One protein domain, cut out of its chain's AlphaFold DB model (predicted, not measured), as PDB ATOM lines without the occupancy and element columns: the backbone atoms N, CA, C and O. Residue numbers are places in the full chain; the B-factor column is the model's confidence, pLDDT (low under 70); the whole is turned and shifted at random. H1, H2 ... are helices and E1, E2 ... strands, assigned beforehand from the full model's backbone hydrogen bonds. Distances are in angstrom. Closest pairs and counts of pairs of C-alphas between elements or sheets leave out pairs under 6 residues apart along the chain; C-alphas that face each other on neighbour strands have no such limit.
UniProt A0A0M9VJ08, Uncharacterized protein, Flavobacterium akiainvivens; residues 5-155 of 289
ATOM      1  N   GLU A   5     171.751 112.389 120.193       26.22
ATOM      2  CA  GLU A   5     171.061 111.678 121.287       26.22
ATOM      3  C   GLU A   5     170.994 112.510 122.580       26.22
ATOM      4  O   GLU A   5     170.099 112.333 123.402       26.22
ATOM      5  N   VAL A   6     171.875 113.507 122.722       28.30
ATOM      6  CA  VAL A   6     171.961 114.370 123.914       28.30
ATOM      7  C   VAL A   6     170.782 115.347 124.014       28.30
ATOM      8  O   VAL A   6     170.337 115.673 125.112       28.30
ATOM      9  N   ILE A   7     170.208 115.765 122.882       30.33
ATOM     10  CA  ILE A   7     169.036 116.651 122.878       30.33
ATOM     11  C   ILE A   7     167.790 115.892 123.348       30.33
ATOM     12  O   ILE A   7     167.004 116.424 124.120       30.33
ATOM     13  N   GLN A   8     167.637 114.623 122.977       29.67
ATOM     14  CA  GLN A   8     166.451 113.851 123.341       29.67
ATOM     15  C   GLN A   8     166.432 113.441 124.822       29.67
ATOM     16  O   GLN A   8     165.361 113.222 125.368       29.67
ATOM     17  N   TYR A   9     167.586 113.398 125.496       26.22
ATOM     18  CA  TYR A   9     167.667 113.059 126.923       26.22
ATOM     19  C   TYR A   9     167.626 114.274 127.861       26.22
ATOM     20  O   TYR A   9     167.096 114.171 128.968       26.22
ATOM     21  N   LEU A  10     168.129 115.439 127.432       29.45
ATOM     22  CA  LEU A  10     168.125 116.655 128.259       29.45
ATOM     23  C   LEU A  10     166.733 117.289 128.413       29.45
ATOM     24  O   LEU A  10     166.494 117.970 129.403       29.45
ATOM     25  N   PHE A  11     165.805 117.040 127.484       32.91
ATOM     26  CA  PHE A  11     164.446 117.590 127.562       32.91
ATOM     27  C   PHE A  11     163.493 116.808 128.476       32.91
ATOM     28  O   PHE A  11     162.462 117.352 128.853       32.91
ATOM     29  N   PHE A  12     163.816 115.562 128.840       33.75
ATOM     30  CA  PHE A  12     162.827 114.651 129.429       33.75
ATOM     31  C   PHE A  12     162.916 114.439 130.941       33.75
ATOM     32  O   PHE A  12     161.982 113.875 131.500       33.75
ATOM     33  N   ASN A  13     163.990 114.858 131.627       28.06
ATOM     34  CA  ASN A  13     164.141 114.488 133.043       28.06
ATOM     35  C   ASN A  13     164.393 115.614 134.045       28.06
ATOM     36  O   ASN A  13     163.978 115.461 135.186       28.06
ATOM     37  N   TYR A  14     164.978 116.754 133.682       33.25
ATOM     38  CA  TYR A  14     165.155 117.855 134.636       33.25
ATOM     39  C   TYR A  14     165.163 119.195 133.884       33.25
ATOM     40  O   TYR A  14     165.938 119.362 132.952       33.25
ATOM     41  N   PHE A  15     164.326 120.144 134.326       34.56
ATOM     42  CA  PHE A  15     164.164 121.530 133.831       34.56
ATOM     43  C   PHE A  15     163.274 121.749 132.586       34.56
ATOM     44  O   PHE A  15     163.744 122.078 131.499       34.56
ATOM     45  N   TYR A  16     161.952 121.742 132.783       40.34
ATOM     46  CA  TYR A  16     160.936 122.041 131.753       40.34
ATOM     47  C   TYR A  16     160.730 123.541 131.420       40.34
ATOM     48  O   TYR A  16     159.813 123.897 130.689       40.34
ATOM     49  N   ILE A  17     161.619 124.436 131.871       38.47
ATOM     50  CA  ILE A  17     161.621 125.878 131.507       38.47
ATOM     51  C   ILE A  17     162.797 126.223 130.572       38.47
ATOM     52  O   ILE A  17     162.936 127.342 130.074       38.47
ATOM     53  N   MET A  18     163.654 125.248 130.259       31.38
ATOM     54  CA  MET A  18     164.894 125.460 129.506       31.38
ATOM     55  C   MET A  18     164.784 125.841 128.015       31.38
ATOM     56  O   MET A  18     165.813 126.273 127.489       31.38
ATOM     57  N   PRO A  19     163.638 125.807 127.294       39.12
ATOM     58  CA  PRO A  19     163.606 126.452 125.979       39.12
ATOM     59  C   PRO A  19     163.812 127.973 126.082       39.12
ATOM     60  O   PRO A  19     164.359 128.585 125.168       39.12
ATOM     61  N   TYR A  20     163.411 128.584 127.206       35.81
ATOM     62  CA  TYR A  20     163.402 130.041 127.376       35.81
ATOM     63  C   TYR A  20     164.798 130.644 127.588       35.81
ATOM     64  O   TYR A  20     165.075 131.747 127.118       35.81
ATOM     65  N   TYR A  21     165.703 129.929 128.268       30.16
ATOM     66  CA  TYR A  21     167.016 130.471 128.645       30.16
ATOM     67  C   TYR A  21     168.125 130.218 127.613       30.16
ATOM     68  O   TYR A  21     169.033 131.042 127.487       30.16
ATOM     69  N   ILE A  22     168.059 129.131 126.836       36.34
ATOM     70  CA  ILE A  22     169.122 128.777 125.875       36.34
ATOM     71  C   ILE A  22     169.110 129.708 124.648       36.34
ATOM     72  O   ILE A  22     170.166 130.074 124.129       36.34
ATOM     73  N   VAL A  23     167.931 130.165 124.213       38.25
ATOM     74  CA  VAL A  23     167.786 130.990 122.999       38.25
ATOM     75  C   VAL A  23     168.240 132.436 123.213       38.25
ATOM     76  O   VAL A  23     168.768 133.047 122.284       38.25
ATOM     77  N   LYS A  24     168.144 132.967 124.441       39.66
ATOM     78  CA  LYS A  24     168.538 134.353 124.765       39.66
ATOM     79  C   LYS A  24     170.006 134.659 124.418       39.66
ATOM     80  O   LYS A  24     170.362 135.821 124.265       39.66
ATOM     81  N   LYS A  25     170.852 133.629 124.262       44.81
ATOM     82  CA  LYS A  25     172.271 133.752 123.884       44.81
ATOM     83  C   LYS A  25     172.593 133.544 122.395       44.81
ATOM     84  O   LYS A  25     173.714 133.869 122.019       44.81
ATOM     85  N   GLN A  26     171.703 132.989 121.559       47.25
ATOM     86  CA  GLN A  26     172.113 132.442 120.242       47.25
ATOM     87  C   GLN A  26     171.684 133.225 118.981       47.25
ATOM     88  O   GLN A  26     172.140 132.880 117.891       47.25
ATOM     89  N   GLY A  27     170.915 134.313 119.100       53.03
ATOM     90  CA  GLY A  27     170.665 135.273 118.008       53.03
ATOM     91  C   GLY A  27     169.852 134.764 116.798       53.03
ATOM     92  O   GLY A  27     169.587 133.572 116.630       53.03
ATOM     93  N   ASP A  28     169.467 135.692 115.914       56.88
ATOM     94  CA  ASP A  28     168.549 135.485 114.773       56.88
ATOM     95  C   ASP A  28     168.972 134.395 113.774       56.88
ATOM     96  O   ASP A  28     168.135 133.785 113.101       56.88
ATOM     97  N   ALA A  29     170.273 134.121 113.658       58.84
ATOM     98  CA  ALA A  29     170.798 133.100 112.752       58.84
ATOM     99  C   ALA A  29     170.394 131.676 113.177       58.84
ATOM    100  O   ALA A  29     170.110 130.833 112.323       58.84
ATOM    101  N   PHE A  30     170.318 131.412 114.486       61.41
ATOM    102  CA  PHE A  30     169.871 130.127 115.026       61.41
ATOM    103  C   PHE A  30     168.380 129.900 114.751       61.41
ATOM    104  O   PHE A  30     167.989 128.826 114.290       61.41
ATOM    105  N   VAL A  31     167.561 130.943 114.924       59.19
ATOM    106  CA  VAL A  31     166.117 130.908 114.644       59.19
ATOM    107  C   VAL A  31     165.849 130.696 113.151       59.19
ATOM    108  O   VAL A  31     165.076 129.811 112.787       59.19
ATOM    109  N   LYS A  32     166.545 131.416 112.259       59.19
ATOM    110  CA  LYS A  32     166.431 131.208 110.799       59.19
ATOM    111  C   LYS A  32     166.843 129.798 110.374       59.19
ATOM    112  O   LYS A  32     166.204 129.210 109.503       59.19
ATOM    113  N   LYS A  33     167.875 129.227 111.002       63.62
ATOM    114  CA  LYS A  33     168.293 127.840 110.757       63.62
ATOM    115  C   LYS A  33     167.230 126.838 111.217       63.62
ATOM    116  O   LYS A  33     166.926 125.927 110.458       63.62
ATOM    117  N   LEU A  34     166.630 127.028 112.395       58.66
ATOM    118  CA  LEU A  34     165.519 126.198 112.882       58.66
ATOM    119  C   LEU A  34     164.294 126.271 111.960       58.66
ATOM    120  O   LEU A  34     163.704 125.241 111.640       58.66
ATOM    121  N   LEU A  35     163.950 127.462 111.466       60.84
ATOM    122  CA  LEU A  35     162.836 127.642 110.533       60.84
ATOM    123  C   LEU A  35     163.052 126.949 109.186       60.84
ATOM    124  O   LEU A  35     162.107 126.382 108.645       60.84
ATOM    125  N   ASN A  36     164.279 126.976 108.659       60.03
ATOM    126  CA  ASN A  36     164.627 126.305 107.402       60.03
ATOM    127  C   ASN A  36     164.631 124.776 107.513       60.03
ATOM    128  O   ASN A  36     164.584 124.087 106.497       60.03
ATOM    129  N   ILE A  37     164.694 124.241 108.732       60.81
ATOM    130  CA  ILE A  37     164.661 122.802 108.999       60.81
ATOM    131  C   ILE A  37     163.210 122.291 109.112       60.81
ATOM    132  O   ILE A  37     162.944 121.109 108.890       60.81
ATOM    133  N   PHE A  38     162.253 123.170 109.417       67.62
ATOM    134  CA  PHE A  38     160.866 122.776 109.617       67.62
ATOM    135  C   PHE A  38     160.140 122.518 108.288       67.62
ATOM    136  O   PHE A  38     159.881 123.432 107.499       67.62
ATOM    137  N   LYS A  39     159.749 121.259 108.053       75.81
ATOM    138  CA  LYS A  39     158.986 120.839 106.868       75.81
ATOM    139  C   LYS A  39     157.517 121.252 107.005       75.81
ATOM    140  O   LYS A  39     156.656 120.426 107.295       75.81
ATOM    141  N   LYS A  40     157.222 122.537 106.769       70.12
ATOM    142  CA  LYS A  40     155.861 123.118 106.850       70.12
ATOM    143  C   LYS A  40     154.806 122.341 106.058       70.12
ATOM    144  O   LYS A  40     153.639 122.360 106.430       70.12
ATOM    145  N   ASP A  41     155.208 121.653 104.994       84.81
ATOM    146  CA  ASP A  41     154.304 120.856 104.160       84.81
ATOM    147  C   ASP A  41     153.725 119.626 104.877       84.81
ATOM    148  O   ASP A  41     152.686 119.125 104.459       84.81
ATOM    149  N   LEU A  42     154.324 119.183 105.992       90.06
ATOM    150  CA  LEU A  42     153.754 118.132 106.844       90.06
ATOM    151  C   LEU A  42     152.494 118.591 107.599       90.06
ATOM    152  O   LEU A  42     151.744 117.750 108.085       90.06
ATOM    153  N   TYR A  43     152.250 119.902 107.700       92.19
ATOM    154  CA  TYR A  43     151.198 120.485 108.535       92.19
ATOM    155  C   TYR A  43     150.351 121.486 107.735       92.19
ATOM    156  O   TYR A  43     150.498 122.704 107.903       92.19
ATOM    157  N   PRO A  44     149.475 121.011 106.831       93.19
ATOM    158  CA  PRO A  44     148.719 121.881 105.932       93.19
ATOM    159  C   PRO A  44     147.817 122.882 106.671       93.19
ATOM    160  O   PRO A  44     147.691 124.026 106.240       93.19
ATOM    161  N   GLU A  45     147.247 122.500 107.811       93.50
ATOM    162  CA  GLU A  45     146.455 123.339 108.715       93.50
ATOM    163  C   GLU A  45     147.265 124.509 109.287       93.50
ATOM    164  O   GLU A  45     146.844 125.665 109.198       93.50
ATOM    165  N   VAL A  46     148.468 124.221 109.786       90.62
ATOM    166  CA  VAL A  46     149.413 125.213 110.317       90.62
ATOM    167  C   VAL A  46     149.867 126.143 109.197       90.62
ATOM    168  O   VAL A  46     149.870 127.362 109.365       90.62
ATOM    169  N   LYS A  47     150.187 125.588 108.022       89.38
ATOM    170  CA  LYS A  47     150.572 126.356 106.832       89.38
ATOM    171  C   LYS A  47     149.448 127.292 106.378       89.38
ATOM    172  O   LYS A  47     149.703 128.471 106.150       89.38
ATOM    173  N   LYS A  48     148.208 126.798 106.295       92.12
ATOM    174  CA  LYS A  48     147.020 127.578 105.903       92.12
ATOM    175  C   LYS A  48     146.695 128.688 106.905       92.12
ATOM    176  O   LYS A  48     146.243 129.756 106.503       92.12
ATOM    177  N   ALA A  49     146.903 128.451 108.200       90.50
ATOM    178  CA  ALA A  49     146.670 129.447 109.247       90.50
ATOM    179  C   ALA A  49     147.859 130.404 109.477       90.50
ATOM    180  O   ALA A  49     147.735 131.362 110.243       90.50
ATOM    181  N   GLY A  50     148.999 130.148 108.831       87.38
ATOM    182  CA  GLY A  50     150.253 130.889 108.969       87.38
ATOM    183  C   GLY A  50     151.139 130.391 110.116       87.38
ATOM    184  O   GLY A  50     152.362 130.367 109.971       87.38
ATOM    185  N   ASN A  51     150.546 129.961 111.233       86.44
ATOM    186  CA  ASN A  51     151.249 129.390 112.382       86.44
ATOM    187  C   ASN A  51     150.330 128.484 113.229       86.44
ATOM    188  O   ASN A  51     149.111 128.457 113.041       86.44
ATOM    189  N   LEU A  52     150.933 127.723 114.150       89.12
ATOM    190  CA  LEU A  52     150.234 126.774 115.019       89.12
ATOM    191  C   LEU A  52     149.234 127.458 115.975       89.12
ATOM    192  O   LEU A  52     148.100 126.979 116.035       89.12
ATOM    193  N   PRO A  53     149.569 128.583 116.650       91.31
ATOM    194  CA  PRO A  53     148.600 129.367 117.420       91.31
ATOM    195  C   PRO A  53     147.305 129.683 116.664       91.31
ATOM    196  O   PRO A  53     146.214 129.369 117.129       91.31
ATOM    197  N   ASN A  54     147.420 130.241 115.456       91.56
ATOM    198  CA  ASN A  54     146.271 130.603 114.630       91.56
ATOM    199  C   ASN A  54     145.477 129.378 114.170       91.56
ATOM    200  O   ASN A  54     144.259 129.461 114.025       91.56
ATOM    201  N   ALA A  55     146.154 128.262 113.887       94.12
ATOM    202  CA  ALA A  55     145.484 127.026 113.503       94.12
ATOM    203  C   ALA A  55     144.630 126.485 114.658       94.12
ATOM    204  O   ALA A  55     143.476 126.126 114.432       94.12
ATOM    205  N   LEU A  56     145.170 126.470 115.884       95.44
ATOM    206  CA  LEU A  56     144.440 126.002 117.063       95.44
ATOM    207  C   LEU A  56     143.288 126.933 117.431       95.44
ATOM    208  O   LEU A  56     142.197 126.433 117.667       95.44
ATOM    209  N   ASP A  57     143.485 128.256 117.407       95.75
ATOM    210  CA  ASP A  57     142.393 129.211 117.656       95.75
ATOM    211  C   ASP A  57     141.217 128.970 116.703       95.75
ATOM    212  O   ASP A  57     140.076 128.869 117.146       95.75
ATOM    213  N   LYS A  58     141.494 128.790 115.403       96.69
ATOM    214  CA  LYS A  58     140.458 128.478 114.406       96.69
ATOM    215  C   LYS A  58     139.780 127.132 114.663       96.69
ATOM    216  O   LYS A  58     138.575 127.017 114.462       96.69
ATOM    217  N   ALA A  59     140.535 126.112 115.072       97.12
ATOM    218  CA  ALA A  59     139.978 124.796 115.377       97.12
ATOM    219  C   ALA A  59     139.093 124.822 116.633       97.12
ATOM    220  O   ALA A  59     138.031 124.207 116.639       97.12
ATOM    221  N   LEU A  60     139.491 125.560 117.669       96.88
ATOM    222  CA  LEU A  60     138.704 125.766 118.887       96.88
ATOM    223  C   LEU A  60     137.444 126.596 118.604       96.88
ATOM    224  O   LEU A  60     136.354 126.229 119.038       96.88
ATOM    225  N   GLU A  61     137.567 127.665 117.814       97.12
ATOM    226  CA  GLU A  61     136.438 128.496 117.383       97.12
ATOM    227  C   GLU A  61     135.411 127.691 116.578       97.12
ATOM    228  O   GLU A  61     134.218 127.758 116.868       97.12
ATOM    229  N   ALA A  62     135.859 126.862 115.629       97.12
ATOM    230  CA  ALA A  62     134.982 125.989 114.848       97.12
ATOM    231  C   ALA A  62     134.197 124.981 115.710       97.12
ATOM    232  O   ALA A  62     133.182 124.447 115.264       97.12
ATOM    233  N   ARG A  63     134.651 124.730 116.943       95.38
ATOM    234  CA  ARG A  63     133.989 123.868 117.934       95.38
ATOM    235  C   ARG A  63     133.113 124.638 118.925       95.38
ATOM    236  O   ARG A  63     132.523 124.021 119.805       95.38
ATOM    237  N   GLY A  64     133.033 125.963 118.813       96.88
ATOM    238  CA  GLY A  64     132.321 126.809 119.770       96.88
ATOM    239  C   GLY A  64     133.038 126.967 121.116       96.88
ATOM    240  O   GLY A  64     132.418 127.419 122.075       96.88
ATOM    241  N   SER A  65     134.325 126.614 121.205       96.69
ATOM    242  CA  SER A  65     135.108 126.794 122.428       96.69
ATOM    243  C   SER A  65     135.464 128.267 122.639       96.69
ATOM    244  O   SER A  65     135.843 128.990 121.708       96.69
ATOM    245  N   SER A  66     135.380 128.725 123.889       94.56
ATOM    246  CA  SER A  66     135.836 130.056 124.302       94.56
ATOM    247  C   SER A  66     137.342 130.119 124.562       94.56
ATOM    248  O   SER A  66     137.873 131.210 124.764       94.56
ATOM    249  N   LEU A  67     138.043 128.978 124.565       95.81
ATOM    250  CA  LEU A  67     139.487 128.932 124.780       95.81
ATOM    251  C   LEU A  67     140.233 129.649 123.661       95.81
ATOM    252  O   LEU A  67     139.872 129.553 122.487       95.81
ATOM    253  N   ARG A  68     141.305 130.342 124.029       94.81
ATOM    254  CA  ARG A  68     142.200 131.008 123.087       94.81
ATOM    255  C   ARG A  68     143.642 130.690 123.425       94.81
ATOM    256  O   ARG A  68     144.007 130.514 124.588       94.81
ATOM    257  N   VAL A  69     144.461 130.625 122.389       92.38
ATOM    258  CA  VAL A  69     145.904 130.514 122.522       92.38
ATOM    259  C   VAL A  69     146.449 131.789 123.150       92.38
ATOM    260  O   VAL A  69     146.158 132.901 122.704       92.38
ATOM    261  N   MET A  70     147.296 131.630 124.163       87.94
ATOM    262  CA  MET A  70     147.995 132.754 124.763       87.94
ATOM    263  C   MET A  70     149.017 133.325 123.781       87.94
ATOM    264  O   MET A  70     149.939 132.642 123.322       87.94
ATOM    265  N   ARG A  71     148.848 134.607 123.458       81.81
ATOM    266  CA  ARG A  71     149.772 135.358 122.611       81.81
ATOM    267  C   ARG A  71     150.914 135.875 123.481       81.81
ATOM    268  O   ARG A  71     150.666 136.483 124.516       81.81
ATOM    269  N   ARG A  72     152.154 135.596 123.082       68.38
ATOM    270  CA  ARG A  72     153.344 136.228 123.674       68.38
ATOM    271  C   ARG A  72     153.627 137.532 122.935       68.38
ATOM    272  O   ARG A  72     153.294 137.631 121.754       68.38
ATOM    273  N   ASP A  73     154.227 138.497 123.626       60.22
ATOM    274  CA  ASP A  73     154.624 139.770 123.025       60.22
ATOM    275  C   ASP A  73     155.501 139.555 121.782       60.22
ATOM    276  O   ASP A  73     156.346 138.653 121.736       60.22
ATOM    277  N   ALA A  74     155.272 140.397 120.770       52.94
ATOM    278  CA  ALA A  74     155.797 140.266 119.408       52.94
ATOM    279  C   ALA A  74     157.336 140.253 119.305       52.94
ATOM    280  O   ALA A  74     157.880 139.809 118.296       52.94
ATOM    281  N   ASP A  75     158.040 140.683 120.354       48.12
ATOM    282  CA  ASP A  75     159.507 140.730 120.400       48.12
ATOM    283  C   ASP A  75     160.153 139.334 120.491       48.12
ATOM    284  O   ASP A  75     161.353 139.175 120.261       48.12
ATOM    285  N   TYR A  76     159.356 138.306 120.795       48.91
ATOM    286  CA  TYR A  76     159.777 136.907 120.852       48.91
ATOM    287  C   TYR A  76     158.837 136.040 120.025       48.91
ATOM    288  O   TYR A  76     158.231 135.086 120.518       48.91
ATOM    289  N   ASP A  77     158.752 136.371 118.739       47.50
ATOM    290  CA  ASP A  77     158.085 135.573 117.717       47.50
ATOM    291  C   ASP A  77     158.909 134.290 117.467       47.50
ATOM    292  O   ASP A  77     159.545 134.098 116.431       47.50
ATOM    293  N   PHE A  78     158.990 133.416 118.481       47.34
ATOM    294  CA  PHE A  78     159.567 132.090 118.320       47.34
ATOM    295  C   PHE A  78     158.605 131.318 117.421       47.34
ATOM    296  O   PHE A  78     157.482 131.012 117.834       47.34
ATOM    297  N   PRO A  79     158.961 131.048 116.162       53.06
ATOM    298  CA  PRO A  79     157.927 130.855 115.176       53.06
ATOM    299  C   PRO A  79     157.450 129.403 115.208       53.06
ATOM    300  O   PRO A  79     158.236 128.458 115.137       53.06
ATOM    301  N   VAL A  80     156.130 129.242 115.185       56.84
ATOM    302  CA  VAL A  80     155.412 128.098 114.594       56.84
ATOM    303  C   VAL A  80     155.404 126.780 115.380       56.84
ATOM    304  O   VAL A  80     154.423 126.055 115.242       56.84
ATOM    305  N   ILE A  81     156.415 126.442 116.186       65.31
ATOM    306  CA  ILE A  81     156.564 125.054 116.677       65.31
ATOM    307  C   ILE A  81     155.993 124.758 118.062       65.31
ATOM    308  O   ILE A  81     155.899 123.585 118.421       65.31
ATOM    309  N   ASN A  82     155.637 125.780 118.841       77.38
ATOM    310  CA  ASN A  82     154.965 125.586 120.115       77.38
ATOM    311  C   ASN A  82     153.835 126.591 120.337       77.38
ATOM    312  O   ASN A  82     153.756 127.643 119.705       77.38
ATOM    313  N   THR A  83     152.923 126.230 121.224       85.88
ATOM    314  CA  THR A  83     151.802 127.071 121.634       85.88
ATOM    315  C   THR A  83     151.318 126.625 123.004       85.88
ATOM    316  O   THR A  83     151.542 125.476 123.386       85.88
ATOM    317  N   HIS A  84     150.684 127.526 123.747       89.06
ATOM    318  CA  HIS A  84     150.108 127.217 125.048       89.06
ATOM    319  C   HIS A  84     148.723 127.847 125.193       89.06
ATOM    320  O   HIS A  84     148.473 128.950 124.703       89.06
ATOM    321  N   MET A  85     147.824 127.132 125.860       93.12
ATOM    322  CA  MET A  85     146.499 127.619 126.244       93.12
ATOM    323  C   MET A  85     146.308 127.338 127.724       93.12
ATOM    324  O   MET A  85     146.701 126.274 128.204       93.12
ATOM    325  N   VAL A  86     145.708 128.288 128.428       92.81
ATOM    326  CA  VAL A  86     145.510 128.241 129.876       92.81
ATOM    327  C   VAL A  86     144.029 128.423 130.162       92.81
ATOM    328  O   VAL A  86     143.366 129.244 129.530       92.81
ATOM    329  N   ASN A  87     143.518 127.662 131.123       95.19
ATOM    330  CA  ASN A  87     142.229 127.906 131.744       95.19
ATOM    331  C   ASN A  87     142.339 127.621 133.245       95.19
ATOM    332  O   ASN A  87     142.507 126.470 133.654       95.19
ATOM    333  N   ASN A  88     142.252 128.673 134.060       93.31
ATOM    334  CA  ASN A  88     142.480 128.612 135.505       93.31
ATOM    335  C   ASN A  88     143.826 127.938 135.839       93.31
ATOM    336  O   ASN A  88     144.879 128.363 135.370       93.31
ATOM    337  N   ASN A  89     143.792 126.873 136.637       92.75
ATOM    338  CA  ASN A  89     144.957 126.105 137.060       92.75
ATOM    339  C   ASN A  89     145.388 125.012 136.067       92.75
ATOM    340  O   ASN A  89     146.331 124.272 136.362       92.75
ATOM    341  N   LYS A  90     144.705 124.864 134.926       95.94
ATOM    342  CA  LYS A  90     145.064 123.914 133.869       95.94
ATOM    343  C   LYS A  90     145.682 124.643 132.690       95.94
ATOM    344  O   LYS A  90     145.258 125.734 132.315       95.94
ATOM    345  N   PHE A  91     146.648 124.000 132.052       95.19
ATOM    346  CA  PHE A  91     147.141 124.450 130.760       95.19
ATOM    347  C   PHE A  91     147.534 123.273 129.880       95.19
ATOM    348  O   PHE A  91     147.733 122.152 130.349       95.19
ATOM    349  N   SER A  92     147.607 123.522 128.579       96.25
ATOM    350  CA  SER A  92     148.201 122.586 127.637       96.25
ATOM    351  C   SER A  92     149.233 123.313 126.802       96.25
ATOM    352  O   SER A  92     149.010 124.445 126.364       96.25
ATOM    353  N   GLN A  93     150.368 122.656 126.608       93.69
ATOM    354  CA  GLN A  93     151.408 123.094 125.698       93.69
ATOM    355  C   GLN A  93     151.478 122.101 124.549       93.69
ATOM    356  O   GLN A  93     151.493 120.898 124.776       93.69
ATOM    357  N   VAL A  94     151.520 122.589 123.316       94.00
ATOM    358  CA  VAL A  94     151.588 121.732 122.131       94.00
ATOM    359  C   VAL A  94     152.881 122.003 121.401       94.00
ATOM    360  O   VAL A  94     153.207 123.162 121.147       94.00
ATOM    361  N   TYR A  95     153.567 120.933 121.015       91.44
ATOM    362  CA  TYR A  95     154.689 120.959 120.085       91.44
ATOM    363  C   TYR A  95     154.330 120.243 118.783       91.44
ATOM    364  O   TYR A  95     153.369 119.474 118.718       91.44
ATOM    365  N   ILE A  96     155.133 120.458 117.745       89.62
ATOM    366  CA  ILE A  96     155.050 119.714 116.484       89.62
ATOM    367  C   ILE A  96     156.381 119.043 116.170       89.62
ATOM    368  O   ILE A  96     157.448 119.633 116.341       89.62
ATOM    369  N   ALA A  97     156.322 117.796 115.712       89.56
ATOM    370  CA  ALA A  97     157.499 117.041 115.318       89.56
ATOM    371  C   ALA A  97     158.083 117.572 114.000       89.56
ATOM    372  O   ALA A  97     157.371 118.027 113.104       89.56
ATOM    373  N   GLN A  98     159.403 117.503 113.869       84.25
ATOM    374  CA  GLN A  98     160.107 118.101 112.737       84.25
ATOM    375  C   GLN A  98     160.012 117.261 111.452       84.25
ATOM    376  O   GLN A  98     159.809 117.805 110.367       84.25
ATOM    377  N   ASP A  99     160.196 115.945 111.572       85.56
ATOM    378  CA  ASP A  99     160.405 115.050 110.425       85.56
ATOM    379  C   ASP A  99     159.206 114.160 110.095       85.56
ATOM    380  O   ASP A  99     159.164 113.563 109.020       85.56
ATOM    381  N   VAL A 100     158.229 114.088 110.997       90.50
ATOM    382  CA  VAL A 100     156.992 113.321 110.831       90.50
ATOM    383  C   VAL A 100     155.820 114.225 111.171       90.50
ATOM    384  O   VAL A 100     155.958 115.105 112.019       90.50
ATOM    385  N   ARG A 101     154.664 114.012 110.541       94.00
ATOM    386  CA  ARG A 101     153.440 114.726 110.910       94.00
ATOM    387  C   ARG A 101     152.968 114.230 112.275       94.00
ATOM    388  O   ARG A 101     152.421 113.135 112.370       94.00
ATOM    389  N   ARG A 102     153.222 115.006 113.331       95.25
ATOM    390  CA  ARG A 102     152.787 114.682 114.694       95.25
ATOM    391  C   ARG A 102     152.729 115.916 115.585       95.25
ATOM    392  O   ARG A 102     153.704 116.648 115.712       95.25
ATOM    393  N   PHE A 103     151.599 116.087 116.248       95.50
ATOM    394  CA  PHE A 103     151.377 117.020 117.341       95.50
ATOM    395  C   PHE A 103     151.653 116.326 118.665       95.50
ATOM    396  O   PHE A 103     151.287 115.165 118.833       95.50
ATOM    397  N   LEU A 104     152.291 117.030 119.589       96.19
ATOM    398  CA  LEU A 104     152.740 116.518 120.879       96.19
ATOM    399  C   LEU A 104     152.177 117.430 121.978       96.19
ATOM    400  O   LEU A 104     152.818 118.432 122.305       96.19
ATOM    401  N   PRO A 105     150.945 117.188 122.457       97.31
ATOM    402  CA  PRO A 105     150.381 117.937 123.568       97.31
ATOM    403  C   PRO A 105     150.875 117.407 124.914       97.31
ATOM    404  O   PRO A 105     150.886 116.197 125.147       97.31
ATOM    405  N   ASP A 106     151.156 118.339 125.812       97.56
ATOM    406  CA  ASP A 106     151.275 118.117 127.245       97.56
ATOM    407  C   ASP A 106     150.018 118.651 127.943       97.56
ATOM    408  O   ASP A 106     149.457 119.679 127.543       97.56
ATOM    409  N   PHE A 107     149.601 117.991 129.019       98.00
ATOM    410  CA  PHE A 107     148.410 118.318 129.799       98.00
ATOM    411  C   PHE A 107     148.810 118.576 131.246       98.00
ATOM    412  O   PHE A 107     149.198 117.667 131.986       98.00
ATOM    413  N   TRP A 108     148.725 119.840 131.641       97.38
ATOM    414  CA  TRP A 108     149.195 120.330 132.925       97.38
ATOM    415  C   TRP A 108     148.032 120.769 133.806       97.38
ATOM    416  O   TRP A 108     147.048 121.338 133.323       97.38
ATOM    417  N   ARG A 109     148.171 120.545 135.113       96.69
ATOM    418  CA  ARG A 109     147.305 121.101 136.159       96.69
ATOM    419  C   ARG A 109     148.155 121.424 137.376       96.69
ATOM    420  O   ARG A 109     149.027 120.633 137.726       96.69
ATOM    421  N   ASN A 110     147.892 122.557 138.026       95.06
ATOM    422  CA  ASN A 110     148.558 122.946 139.271       95.06
ATOM    423  C   ASN A 110     150.096 122.908 139.163       95.06
ATOM    424  O   ASN A 110     150.751 122.435 140.076       95.06
ATOM    425  N   GLY A 111     150.678 123.332 138.034       94.12
ATOM    426  CA  GLY A 111     152.138 123.341 137.839       94.12
ATOM    427  C   GLY A 111     152.796 121.973 137.626       94.12
ATOM    428  O   GLY A 111     154.020 121.870 137.713       94.12
ATOM    429  N   VAL A 112     152.017 120.923 137.345       95.44
ATOM    430  CA  VAL A 112     152.518 119.563 137.101       95.44
ATOM    431  C   VAL A 112     152.003 119.033 135.767       95.44
ATOM    432  O   VAL A 112     150.808 119.117 135.482       95.44
ATOM    433  N   CYS A 113     152.901 118.473 134.952       96.94
ATOM    434  CA  CYS A 113     152.531 117.749 133.737       96.94
ATOM    435  C   CYS A 113     151.967 116.388 134.140       96.94
ATOM    436  O   CYS A 113     152.685 115.574 134.721       96.94
ATOM    437  N   LEU A 114     150.683 116.146 133.884       98.25
ATOM    438  CA  LEU A 114     149.987 114.926 134.300       98.25
ATOM    439  C   LEU A 114     149.835 113.930 133.155       98.25
ATOM    440  O   LEU A 114     149.835 112.727 133.391       98.25
ATOM    441  N   ALA A 115     149.781 114.399 131.914       98.50
ATOM    442  CA  ALA A 115     149.817 113.534 130.745       98.50
ATOM    443  C   ALA A 115     150.536 114.203 129.582       98.50
ATOM    444  O   ALA A 115     150.620 115.425 129.496       98.50
ATOM    445  N   GLN A 116     150.959 113.370 128.645       98.00
ATOM    446  CA  GLN A 116     151.458 113.773 127.339       98.00
ATOM    447  C   GLN A 116     150.806 112.899 126.272       98.00
ATOM    448  O   GLN A 116     150.212 111.866 126.577       98.00
ATOM    449  N   GLY A 117     150.923 113.265 125.005       96.75
ATOM    450  CA  GLY A 117     150.430 112.416 123.931       96.75
ATOM    451  C   GLY A 117     151.124 112.661 122.611       96.75
ATOM    452  O   GLY A 117     152.030 113.483 122.485       96.75
ATOM    453  N   GLY A 118     150.658 111.960 121.582       97.50
ATOM    454  CA  GLY A 118     150.909 112.430 120.232       97.50
ATOM    455  C   GLY A 118     149.909 111.928 119.209       97.50
ATOM    456  O   GLY A 118     149.599 110.744 119.169       97.50
ATOM    457  N   THR A 119     149.452 112.827 118.350       98.31
ATOM    458  CA  THR A 119     148.459 112.549 117.308       98.31
ATOM    459  C   THR A 119     148.883 113.227 116.015       98.31
ATOM    460  O   THR A 119     149.541 114.263 116.046       98.31
ATOM    461  N   ASP A 120     148.552 112.653 114.870       97.44
ATOM    462  CA  ASP A 120     148.605 113.368 113.602       97.44
ATOM    463  C   ASP A 120     147.262 114.064 113.317       97.44
ATOM    464  O   ASP A 120     147.233 115.084 112.644       97.44
ATOM    465  N   ASP A 121     146.138 113.627 113.876       97.94
ATOM    466  CA  ASP A 121     144.852 114.313 113.727       97.94
ATOM    467  C   ASP A 121     144.801 115.631 114.530       97.94
ATOM    468  O   ASP A 121     144.813 115.641 115.765       97.94
ATOM    469  N   PHE A 122     144.720 116.754 113.807       97.25
ATOM    470  CA  PHE A 122     144.675 118.098 114.380       97.25
ATOM    471  C   PHE A 122     143.326 118.442 115.026       97.25
ATOM    472  O   PHE A 122     143.279 119.186 116.005       97.25
ATOM    473  N   ASN A 123     142.224 117.899 114.507       97.62
ATOM    474  CA  ASN A 123     140.906 118.117 115.101       97.62
ATOM    475  C   ASN A 123     140.786 117.336 116.408       97.62
ATOM    476  O   ASN A 123     140.277 117.870 117.392       97.62
ATOM    477  N   LEU A 124     141.318 116.110 116.433       98.12
ATOM    478  CA  LEU A 124     141.387 115.295 117.643       98.12
ATOM    479  C   LEU A 124     142.282 115.939 118.716       98.12
ATOM    480  O   LEU A 124     141.940 115.919 119.895       98.12
ATOM    481  N   LEU A 125     143.394 116.563 118.308       98.12
ATOM    482  CA  LEU A 125     144.227 117.385 119.191       98.12
ATOM    483  C   LEU A 125     143.420 118.530 119.822       98.12
ATOM    484  O   LEU A 125     143.410 118.665 121.045       98.12
ATOM    485  N   ALA A 126     142.773 119.361 118.996       98.06
ATOM    486  CA  ALA A 126     142.009 120.516 119.471       98.06
ATOM    487  C   ALA A 126     140.872 120.088 120.407       98.06
ATOM    488  O   ALA A 126     140.632 120.722 121.431       98.06
ATOM    489  N   GLU A 127     140.216 118.974 120.088       98.31
ATOM    490  CA  GLU A 127     139.195 118.370 120.930       98.31
ATOM    491  C   GLU A 127     139.726 117.936 122.302       98.31
ATOM    492  O   GLU A 127     139.109 118.244 123.321       98.31
ATOM    493  N   ALA A 128     140.853 117.227 122.346       98.56
ATOM    494  CA  ALA A 128     141.419 116.758 123.604       98.56
ATOM    495  C   ALA A 128     141.870 117.915 124.507       98.56
ATOM    496  O   ALA A 128     141.680 117.863 125.722       98.56
ATOM    497  N   ILE A 129     142.437 118.970 123.913       98.25
ATOM    498  CA  ILE A 129     142.816 120.199 124.622       98.25
ATOM    499  C   ILE A 129     141.581 120.877 125.211       98.25
ATOM    500  O   ILE A 129     141.578 121.214 126.393       98.25
ATOM    501  N   ASP A 130     140.533 121.054 124.405       98.25
ATOM    502  CA  ASP A 130     139.280 121.658 124.849       98.25
ATOM    503  C   ASP A 130     138.663 120.854 125.998       98.25
ATOM    504  O   ASP A 130     138.332 121.417 127.041       98.25
ATOM    505  N   TYR A 131     138.616 119.525 125.864       98.44
ATOM    506  CA  TYR A 131     138.111 118.635 126.906       98.44
ATOM    507  C   TYR A 131     138.913 118.741 128.209       98.44
ATOM    508  O   TYR A 131     138.326 118.875 129.280       98.44
ATOM    509  N   TRP A 132     140.247 118.727 128.134       98.25
ATOM    510  CA  TRP A 132     141.110 118.855 129.310       98.25
ATOM    511  C   TRP A 132     140.926 120.189 130.036       98.25
ATOM    512  O   TRP A 132     140.845 120.227 131.267       98.25
ATOM    513  N   LEU A 133     140.897 121.284 129.274       97.94
ATOM    514  CA  LEU A 133     140.925 122.634 129.822       97.94
ATOM    515  C   LEU A 133     139.552 123.122 130.280       97.94
ATOM    516  O   LEU A 133     139.502 123.921 131.209       97.94
ATOM    517  N   THR A 134     138.453 122.680 129.668       97.56
ATOM    518  CA  THR A 134     137.103 123.177 130.002       97.56
ATOM    519  C   THR A 134     136.321 122.275 130.950       97.56
ATOM    520  O   THR A 134     135.447 122.774 131.656       97.56
ATOM    521  N   TYR A 135     136.644 120.980 131.023       96.88
ATOM    522  CA  TYR A 135     135.961 120.039 131.909       96.88
ATOM    523  C   TYR A 135     136.821 119.697 133.122       96.88
ATOM    524  O   TYR A 135     138.054 119.621 133.058       96.88
ATOM    525  N   ASP A 136     136.162 119.435 134.249       95.69
ATOM    526  CA  ASP A 136     136.828 118.881 135.419       95.69
ATOM    527  C   ASP A 136     136.936 117.359 135.300       95.69
ATOM    528  O   ASP A 136     136.050 116.608 135.704       95.69
ATOM    529  N   VAL A 137     137.999 116.918 134.629       97.81
ATOM    530  CA  VAL A 137     138.268 115.507 134.347       97.81
ATOM    531  C   VAL A 137     139.591 115.073 134.959       97.81
ATOM    532  O   VAL A 137     140.545 115.854 135.039       97.81
ATOM    533  N   THR A 138     139.648 113.806 135.355       98.25
ATOM    534  CA  THR A 138     140.890 113.145 135.758       98.25
ATOM    535  C   THR A 138     141.741 112.817 134.538       98.25
ATOM    536  O   THR A 138     141.254 112.687 133.409       98.25
ATOM    537  N   THR A 139     143.031 112.608 134.768       98.12
ATOM    538  CA  THR A 139     143.968 112.183 133.724       98.12
ATOM    539  C   THR A 139     143.577 110.825 133.139       98.12
ATOM    540  O   THR A 139     143.747 110.577 131.945       98.12
ATOM    541  N   ARG A 140     142.986 109.950 133.963       98.25
ATOM    542  CA  ARG A 140     142.431 108.666 133.522       98.25
ATOM    543  C   ARG A 140     141.268 108.851 132.547       98.25
ATOM    544  O   ARG A 140     141.296 108.259 131.475       98.25
ATOM    545  N   GLN A 141     140.288 109.691 132.882       98.56
ATOM    546  CA  GLN A 141     139.151 109.978 131.994       98.56
ATOM    547  C   GLN A 141     139.609 110.601 130.669       98.56
ATOM    548  O   GLN A 141     139.056 110.295 129.614       98.56
ATOM    549  N   LEU A 142     140.628 111.465 130.718       98.62
ATOM    550  CA  LEU A 142     141.244 112.039 129.525       98.62
ATOM    551  C   LEU A 142     141.835 110.943 128.619       98.62
ATOM    552  O   LEU A 142     141.540 110.919 127.425       98.62
ATOM    553  N   ALA A 143     142.618 110.018 129.176       98.50
ATOM    554  CA  ALA A 143     143.251 108.934 128.423       98.50
ATOM    555  C   ALA A 143     142.264 107.866 127.920       98.50
ATOM    556  O   ALA A 143     142.420 107.357 126.813       98.50
ATOM    557  N   GLU A 144     141.219 107.554 128.693       98.44
ATOM    558  CA  GLU A 144     140.143 106.648 128.266       98.44
ATOM    559  C   GLU A 144     139.381 107.212 127.058       98.44
ATOM    560  O   GLU A 144     139.007 106.462 126.156       98.44
ATOM    561  N   LYS A 145     139.184 108.536 127.012       98.62
ATOM    562  CA  LYS A 145     138.508 109.208 125.895       98.62
ATOM    563  C   LYS A 145     139.406 109.376 124.668       98.62
ATOM    564  O   LYS A 145     138.920 109.288 123.542       98.62
ATOM    565  N   TYR A 146     140.700 109.612 124.872       98.50
ATOM    566  CA  TYR A 146     141.658 109.889 123.803       98.50
ATOM    567  C   TYR A 146     142.853 108.927 123.885       98.50
ATOM    568  O   TYR A 146     143.842 109.237 124.551       98.50
ATOM    569  N   PRO A 147     142.832 107.798 123.148       97.50
ATOM    570  CA  PRO A 147     143.844 106.739 123.266       97.50
ATOM    571  C   PRO A 147     145.287 107.147 122.939       97.50
ATOM    572  O   PRO A 147     146.222 106.403 123.224       97.50
ATOM    573  N   PHE A 148     145.490 108.306 122.308       98.19
ATOM    574  CA  PHE A 148     146.824 108.839 122.027       98.19
ATOM    575  C   PHE A 148     147.472 109.531 123.238       98.19
ATOM    576  O   PHE A 148     148.646 109.909 123.167       98.19
ATOM    577  N   ILE A 149     146.705 109.741 124.312       98.69
ATOM    578  CA  ILE A 149     147.139 110.377 125.553       98.69
ATOM    579  C   ILE A 149     147.618 109.307 126.525       98.69
ATOM    580  O   ILE A 149     146.944 108.315 126.786       98.69
ATOM    581  N   VAL A 150     148.791 109.554 127.092       98.38
ATOM    582  CA  VAL A 150     149.473 108.689 128.042       98.38
ATOM    583  C   VAL A 150     149.659 109.470 129.347       98.38
ATOM    584  O   VAL A 150     150.472 110.402 129.391       98.38
ATOM    585  N   PRO A 151     148.917 109.122 130.413       98.38
ATOM    586  CA  PRO A 151     149.151 109.660 131.746       98.38
ATOM    587  C   PRO A 151     150.568 109.346 132.231       98.38
ATOM    588  O   PRO A 151     151.095 108.259 131.988       98.38
ATOM    589  N   HIS A 152     151.179 110.277 132.956       97.69
ATOM    590  CA  HIS A 152     152.415 110.011 133.681       97.69
ATOM    591  C   HIS A 152     152.161 109.107 134.894       97.69
ATOM    592  O   HIS A 152     151.057 109.063 135.436       97.69
ATOM    593  N   GLU A 153     153.207 108.422 135.363       96.56
ATOM    594  CA  GLU A 153     153.138 107.516 136.523       96.56
ATOM    595  C   GLU A 153     152.544 108.173 137.781       96.56
ATOM    596  O   GLU A 153     151.847 107.522 138.558       96.56
ATOM    597  N   HIS A 154     152.789 109.471 137.977       96.50
ATOM    598  CA  HIS A 154     152.314 110.228 139.132       96.50
ATOM    599  C   HIS A 154     150.885 110.748 138.981       96.50
ATOM    600  O   HIS A 154     150.299 111.183 139.968       96.50
ATOM    601  N   ALA A 155     150.303 110.704 137.783       97.88
ATOM    602  CA  ALA A 155     149.053 111.393 137.480       97.88
ATOM    603  C   ALA A 155     147.895 110.973 138.393       97.88
ATOM    604  O   ALA A 155     147.199 111.828 138.931       97.88
TER     605      ALA A 155
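Overview. This is residues 5 to 155 of the 289 residues of an uncharacterized protein of Flavobacterium akiainvivens (UniProt A0A0M9VJ08). A strongly twisted antiparallel sheet of five strands has H5, H6 and H7 over one face, while H1, H2 and H3 make a loose arc set off from it, touching no helix and no strand. H6 packs along E2 and E3, H5 covers the E1 edge, H7 the E5 edge, and H4 makes a corner with H5. The printed part has 151 residues with seven named helices and five named strands, in the order H1 H2 H3 H4 H5 E1 E2 E3 E4 H6 H7 E5; the sheet's order is E1 E2 E3 E4 E5 and the class is mixed, helices and strands. The whole is compact, with a radius of gyration of the C-alphas of 15.4 A and spans of 43 by 35 by 29 A.

Arrangement. H1, residues 5 to 10, and H2, residues 18 to 23, are apart. H2 and H3, residues 27 to 37, meet only through their link. H4, residues 44 to 49, and H5, residues 52 to 62, touch only at the corner, closest at the C-alphas of Val 46 and Leu 52, 5.0 A. E1, residues 82 to 87, E2, 90 to 96, E3, 103 to 109, and E4, 112 to 117, form a meander, each strand the antiparallel neighbour of the one before; N 85 and O 92 are 3.0 A apart, N 95 and O 104 2.9 A, N 109 and O 112 3.0 A. H5 is over E1 at a height over the sheet of 10.9 A. H6, residues 122 to 134, is over E2 and E3 at a height of 8.8 A; it touches H5, about perpendicular at 74 degrees, closest at the C-alphas of Leu 60 and Ala 126, 6.2 A. H7, residues 139 to 145, forms a helical hairpin with H6; they only just touch, with 3 pairs of C-alphas within 8 A, the closest those of Trp 132 and Leu 142, 6.8 A. E5, residues 149 to 151, is antiparallel to E4, with N 150 and O 116 2.8 A apart; H7 is over E5 at a height of 8.1 A. Every O i to N i+4 pair is within hydrogen-bond range in H1, H4, H5, H6 and H7; H3 has 6 of 7, and H2 0 of 2, with 0 of 3 O i to N i+3 pairs.

Along the chain. H1 begins at C-alpha 5, (171.061, 111.678, 121.287). H3 is 16.5 A long, H5 15.3 A, E1 17.4 A, E2 20.5 A, E3 19.7 A, E4 15.1 A and H6 18.1 A. E5 ends at C-alpha 151, (149.151, 109.660, 131.746).

Size, cuts and confidence. The C-alphas farthest apart, of Ala 29 and Gln 141, are 43.7 A apart. The printed part has no cut. The link from H5 to E1, residues 63 to 81, is long. Residues 25 to 30, of which 27 to 30 belong to H3, stand free. The mean pLDDT of the printed part is 80.3; residues 5 to 38 and 72 to 81 are under 70.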